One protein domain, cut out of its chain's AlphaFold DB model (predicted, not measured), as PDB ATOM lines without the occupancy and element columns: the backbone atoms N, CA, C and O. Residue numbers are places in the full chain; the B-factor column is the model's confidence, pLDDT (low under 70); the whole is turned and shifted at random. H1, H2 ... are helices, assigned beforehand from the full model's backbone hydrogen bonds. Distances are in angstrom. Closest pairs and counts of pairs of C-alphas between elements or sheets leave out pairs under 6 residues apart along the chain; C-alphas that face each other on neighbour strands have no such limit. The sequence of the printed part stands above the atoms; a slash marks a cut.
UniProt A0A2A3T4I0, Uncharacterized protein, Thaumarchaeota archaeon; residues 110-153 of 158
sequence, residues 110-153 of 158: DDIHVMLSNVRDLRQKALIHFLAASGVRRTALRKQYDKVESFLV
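AT A GLANCE: This is residues 110 to 153 of the 158 residues of an uncharacterized protein of Thaumarchaeota archaeon (UniProt A0A2A3T4I0). The longest helix, H3, makes an arm that opens away from a small helical hairpin, in which H1 and H2 run side by side in opposite ways. H2 and H3 form an open V joined by their tight link, and H3 touches no helix; residues 142 to 153, of which 142 to 152 belong to H3, stick out. The printed part has 44 residues, with three named helices in the order H1, H2, H3 and no named strand; its class is all helix. It is loose, with a radius of gyration of the C-alphas of 11.9 A, and elongated, spanning 35 by 20 by 13 A along its three main axes.

IN THESE COORDINATES: H3, residues 138 to 152, has 15 residues and is 21.2 A long from first to last C-alpha. It begins at C-alpha 138 at (158.508, 230.565, 73.082) and ends at C-alpha 152 at (171.922, 246.347, 77.817). H2, residues 122 to 134, has 13 residues and a length of 18.1 A. H1, residues 110 to 118, has 9 residues and is 12.6 A long; its first C-alpha, that of Asp 110, is at (151.741, 224.688, 93.441).

HOW THE PARTS SIT: H3 is apart from H2, with no C-alpha of the one within 8 A of the other, though the two follow each other in the chain. H3 is also apart from H1. H2 and H1 touch, with 4 pairs of C-alphas within 8 A, and H2 does so with residues 125 to 128 alone. Their closest C-alphas, those of Lys 125 and Leu 116, are 6.0 A apart. The two helices form a helical hairpin, running opposite ways at a shallow tilt of 16 degrees, 11.4 A from centre to centre. In H1 and H2 every O i to N i+4 pair is within hydrogen-bond range, and in H3 10 of 11 such pairs are.

THE WHOLE: The two C-alphas farthest apart in the domain are those of Asp 110 and Val 153, the first and last printed residues, at 37.2 A. The printed part runs from 110 to 153 with no cut. The links from H1 to H2 and from H2 to H3 are both tight, each with 3 residues, and there is no long link. Residues 133 to 140, of which 138 to 140 belong to H3, stand free, and so do residues 142 to 153. The mean pLDDT of the printed part is 81.1; that of H1 is 95, that of H2 is 90 and that of H3 is 64. Residues 142 to 153 are under 70, where the model's confidence is low.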
ATOM      1  N   ASP A 110     150.925 225.673  92.724       94.44
ATOM      2  CA  ASP A 110     151.741 224.688  93.441       94.44
ATOM      3  C   ASP A 110     152.799 224.068  92.527       94.44
ATOM      4  O   ASP A 110     153.968 223.949  92.895       94.44
ATOM      5  N   ASP A 111     152.417 223.749  91.287       93.81
ATOM      6  CA  ASP A 111     153.357 223.216  90.306       93.81
ATOM      7  C   ASP A 111     154.464 224.243  89.983       93.81
ATOM      8  O   ASP A 111     155.633 223.877  89.850       93.81
ATOM      9  N   ILE A 112     154.131 225.541  89.922       93.88
ATOM     10  CA  ILE A 112     155.112 226.624  89.726       93.88
ATOM     11  C   ILE A 112     156.056 226.734  90.934       93.88
ATOM     12  O   ILE A 112     157.266 226.884  90.753       93.88
ATOM     13  N   HIS A 113     155.547 226.606  92.162       94.56
ATOM     14  CA  HIS A 113     156.382 226.592  93.368       94.56
ATOM     15  C   HIS A 113     157.376 225.427  93.377       94.56
ATOM     16  O   HIS A 113     158.544 225.614  93.739       94.56
ATOM     17  N   VAL A 114     156.957 224.248  92.912       95.75
ATOM     18  CA  VAL A 114     157.848 223.092  92.747       95.75
ATOM     19  C   VAL A 114     158.927 223.379  91.697       95.75
ATOM     20  O   VAL A 114     160.098 223.064  91.921       95.75
ATOM     21  N   MET A 115     158.583 224.022  90.575       94.00
ATOM     22  CA  MET A 115     159.573 224.421  89.563       94.00
ATOM     23  C   MET A 115     160.611 225.394  90.137       94.00
ATOM     24  O   MET A 115     161.810 225.194  89.957       94.00
ATOM     25  N   LEU A 116     160.165 226.420  90.866       94.94
ATOM     26  CA  LEU A 116     161.046 227.436  91.452       94.94
ATOM     27  C   LEU A 116     161.965 226.871  92.542       94.94
ATOM     28  O   LEU A 116     163.107 227.314  92.661       94.94
ATOM     29  N   SER A 117     161.484 225.885  93.302       94.31
ATOM     30  CA  SER A 117     162.257 225.215  94.355       94.31
ATOM     31  C   SER A 117     163.377 224.330  93.795       94.31
ATOM     32  O   SER A 117     164.438 224.220  94.404       94.31
ATOM     33  N   ASN A 118     163.169 223.724  92.622       95.44
ATOM     34  CA  ASN A 118     164.157 222.839  91.992       95.44
ATOM     35  C   ASN A 118     165.236 223.587  91.191       95.44
ATOM     36  O   ASN A 118     166.316 223.051  90.938       95.44
ATOM     37  N   VAL A 119     164.960 224.822  90.777       94.75
ATOM     38  CA  VAL A 119     165.874 225.621  89.959       94.75
ATOM     39  C   VAL A 119     166.872 226.380  90.835       94.75
ATOM     40  O   VAL A 119     166.490 227.092  91.763       94.75
ATOM     41  N   ARG A 120     168.168 226.277  90.509       89.44
ATOM     42  CA  ARG A 120     169.252 226.981  91.222       89.44
ATOM     43  C   ARG A 120     169.683 228.289  90.546       89.44
ATOM     44  O   ARG A 120     170.010 229.234  91.254       89.44
ATOM     45  N   ASP A 121     169.654 228.366  89.210       93.69
ATOM     46  CA  ASP A 121     170.063 229.567  88.459       93.69
ATOM     47  C   ASP A 121     168.991 230.671  88.547       93.69
ATOM     48  O   ASP A 121     167.811 230.452  88.251       93.69
ATOM     49  N   LEU A 122     169.412 231.886  88.911       91.19
ATOM     50  CA  LEU A 122     168.556 233.071  88.975       91.19
ATOM     51  C   LEU A 122     167.922 233.403  87.618       91.19
ATOM     52  O   LEU A 122     166.754 233.792  87.570       91.19
ATOM     53  N   ARG A 123     168.639 233.183  86.508       87.19
ATOM     54  CA  ARG A 123     168.111 233.440  85.155       87.19
ATOM     55  C   ARG A 123     166.915 232.549  84.838       87.19
ATOM     56  O   ARG A 123     165.922 232.997  84.270       87.19
ATOM     57  N   GLN A 124     166.988 231.286  85.245       89.19
ATOM     58  CA  GLN A 124     165.912 230.321  85.045       89.19
ATOM     59  C   GLN A 124     164.696 230.646  85.925       89.19
ATOM     60  O   GLN A 124     163.567 230.553  85.446       89.19
ATOM     61  N   LYS A 125     164.905 231.108  87.168       92.62
ATOM     62  CA  LYS A 125     163.810 231.589  88.033       92.62
ATOM     63  C   LYS A 125     163.092 232.794  87.429       92.62
ATOM     64  O   LYS A 125     161.865 232.797  87.355       92.62
ATOM     65  N   ALA A 126     163.847 233.781  86.945       90.88
ATOM     66  CA  ALA A 126     163.288 234.957  86.281       90.88
ATOM     67  C   ALA A 126     162.453 234.572  85.045       90.88
ATOM     68  O   ALA A 126     161.345 235.077  84.866       90.88
ATOM     69  N   LEU A 127     162.935 233.619  84.238       89.25
ATOM     70  CA  LEU A 127     162.197 233.097  83.081       89.25
ATOM     71  C   LEU A 127     160.887 232.406  83.474       89.25
ATOM     72  O   LEU A 127     159.875 232.632  82.812       89.25
ATOM     73  N   ILE A 128     160.883 231.590  84.534       91.56
ATOM     74  CA  ILE A 128     159.666 230.923  85.027       91.56
ATOM     75  C   ILE A 128     158.629 231.962  85.460       91.56
ATOM     76  O   ILE A 128     157.482 231.888  85.021       91.56
ATOM     77  N   HIS A 129     159.031 232.961  86.250       91.81
ATOM     78  CA  HIS A 129     158.135 234.042  86.669       91.81
ATOM     79  C   HIS A 129     157.591 234.836  85.480       91.81
ATOM     80  O   HIS A 129     156.385 235.064  85.387       91.81
ATOM     81  N   PHE A 130     158.461 235.216  84.544       89.94
ATOM     82  CA  PHE A 130     158.060 235.968  83.362       89.94
ATOM     83  C   PHE A 130     157.069 235.183  82.495       89.94
ATOM     84  O   PHE A 130     156.047 235.728  82.081       89.94
ATOM     85  N   LEU A 131     157.331 233.896  82.250       90.50
ATOM     86  CA  LEU A 131     156.443 233.020  81.485       90.50
ATOM     87  C   LEU A 131     155.090 232.817  82.168       90.50
ATOM     88  O   LEU A 131     154.064 232.872  81.493       90.50
ATOM     89  N   ALA A 132     155.088 232.604  83.485       90.75
ATOM     90  CA  ALA A 132     153.871 232.413  84.264       90.75
ATOM     91  C   ALA A 132     152.993 233.674  84.287       90.75
ATOM     92  O   ALA A 132     151.777 233.568  84.152       90.75
ATOM     93  N   ALA A 133     153.598 234.860  84.408       90.88
ATOM     94  CA  ALA A 133     152.868 236.124  84.488       90.88
ATOM     95  C   ALA A 133     152.385 236.638  83.121       90.88
ATOM     96  O   ALA A 133     151.290 237.181  83.013       90.88
ATOM     97  N   SER A 134     153.201 236.490  82.072       90.12
ATOM     98  CA  SER A 134     152.919 237.086  80.756       90.12
ATOM     99  C   SER A 134     152.259 236.132  79.759       90.12
ATOM    100  O   SER A 134     151.684 236.582  78.768       90.12
ATOM    101  N   GLY A 135     152.378 234.814  79.963       86.62
ATOM    102  CA  GLY A 135     151.849 233.807  79.041       86.62
ATOM    103  C   GLY A 135     152.458 233.855  77.631       86.62
ATOM    104  O   GLY A 135     151.853 233.355  76.677       86.62
ATOM    105  N   VAL A 136     153.633 234.473  77.453       88.88
ATOM    106  CA  VAL A 136     154.237 234.619  76.123       88.88
ATOM    107  C   VAL A 136     154.631 233.269  75.519       88.88
ATOM    108  O   VAL A 136     155.114 232.350  76.181       88.88
ATOM    109  N   ARG A 137     154.469 233.145  74.199       82.38
ATOM    110  CA  ARG A 137     154.918 231.960  73.455       82.38
ATOM    111  C   ARG A 137     156.443 231.956  73.327       82.38
ATOM    112  O   ARG A 137     157.058 233.009  73.181       82.38
ATOM    113  N   ARG A 138     157.049 230.763  73.241       82.00
ATOM    114  CA  ARG A 138     158.508 230.565  73.082       82.00
ATOM    115  C   ARG A 138     159.145 231.452  72.003       82.00
ATOM    116  O   ARG A 138     160.236 231.969  72.193       82.00
ATOM    117  N   THR A 139     158.474 231.642  70.870       75.38
ATOM    118  CA  THR A 139     159.004 232.460  69.769       75.38
ATOM    119  C   THR A 139     159.112 233.945  70.131       75.38
ATOM    120  O   THR A 139     160.015 234.619  69.645       75.38
ATOM    121  N   ALA A 140     158.221 234.458  70.984       77.38
ATOM    122  CA  ALA A 140     158.276 235.841  71.454       77.38
ATOM    123  C   ALA A 140     159.422 236.051  72.454       77.38
ATOM    124  O   ALA A 140     160.115 237.057  72.351       77.38
ATOM    125  N   LEU A 141     159.696 235.062  73.318       75.88
ATOM    126  CA  LEU A 141     160.831 235.104  74.249       75.88
ATOM    127  C   LEU A 141     162.163 235.359  73.543       75.88
ATOM    128  O   LEU A 141     162.930 236.202  73.989       75.88
ATOM    129  N   ARG A 142     162.419 234.673  72.421       69.75
ATOM    130  CA  ARG A 142     163.652 234.877  71.644       69.75
ATOM    131  C   ARG A 142     163.773 236.316  71.139       69.75
ATOM    132  O   ARG A 142     164.806 236.937  71.319       69.75
ATOM    133  N   LYS A 143     162.688 236.873  70.592       63.03
ATOM    134  CA  LYS A 143     162.667 238.267  70.123       63.03
ATOM    135  C   LYS A 143     162.837 239.279  71.258       63.03
ATOM    136  O   LYS A 143     163.330 240.374  71.025       63.03
ATOM    137  N   GLN A 144     162.370 238.952  72.463       60.19
ATOM    138  CA  GLN A 144     162.555 239.792  73.644       60.19
ATOM    139  C   GLN A 144     163.980 239.721  74.180       60.19
ATOM    140  O   GLN A 144     164.489 240.755  74.583       60.19
ATOM    141  N   TYR A 145     164.636 238.561  74.119       60.00
ATOM    142  CA  TYR A 145     166.056 238.433  74.445       60.00
ATOM    143  C   TYR A 145     166.918 239.341  73.553       60.00
ATOM    144  O   TYR A 145     167.648 240.177  74.075       60.00
ATOM    145  N   ASP A 146     166.717 239.288  72.229       59.16
ATOM    146  CA  ASP A 146     167.440 240.139  71.269       59.16
ATOM    147  C   ASP A 146     167.197 241.645  71.530       59.16
ATOM    148  O   ASP A 146     168.094 242.477  71.398       59.16
ATOM    149  N   LYS A 147     165.976 242.014  71.950       59.28
ATOM    150  CA  LYS A 147     165.653 243.395  72.345       59.28
ATOM    151  C   LYS A 147     166.316 243.791  73.662       59.28
ATOM    152  O   LYS A 147     166.814 244.903  73.767       59.28
ATOM    153  N   VAL A 148     166.322 242.920  74.667       60.03
ATOM    154  CA  VAL A 148     166.935 243.211  75.971       60.03
ATOM    155  C   VAL A 148     168.452 243.351  75.841       60.03
ATOM    156  O   VAL A 148     169.003 244.254  76.456       60.03
ATOM    157  N   GLU A 149     169.121 242.570  74.984       55.81
ATOM    158  CA  GLU A 149     170.542 242.795  74.671       55.81
ATOM    159  C   GLU A 149     170.777 244.181  74.056       55.81
ATOM    160  O   GLU A 149     171.683 244.887  74.492       55.81
ATOM    161  N   SER A 150     169.913 244.643  73.142       55.34
ATOM    162  CA  SER A 150     170.015 246.010  72.602       55.34
ATOM    163  C   SER A 150     169.763 247.120  73.637       55.34
ATOM    164  O   SER A 150     170.248 248.229  73.459       55.34
ATOM    165  N   PHE A 151     169.046 246.821  74.729       54.38
ATOM    166  CA  PHE A 151     168.864 247.726  75.874       54.38
ATOM    167  C   PHE A 151     169.976 247.608  76.931       54.38
ATOM    168  O   PHE A 151     170.087 248.490  77.776       54.38
ATOM    169  N   LEU A 152     170.774 246.536  76.919       48.69
ATOM    170  CA  LEU A 152     171.922 246.347  77.817       48.69
ATOM    171  C   LEU A 152     173.215 246.952  77.252       48.69
ATOM    172  O   LEU A 152     174.144 247.194  78.016       48.69
ATOM    173  N   VAL A 153     173.257 247.270  75.954       51.31
ATOM    174  CA  VAL A 153     174.247 248.188  75.368       51.31
ATOM    175  C   VAL A 153     173.791 249.632  75.624       51.31
ATOM    176  O   VAL A 153     173.463 250.377  74.706       51.31
TER     177      VAL A 153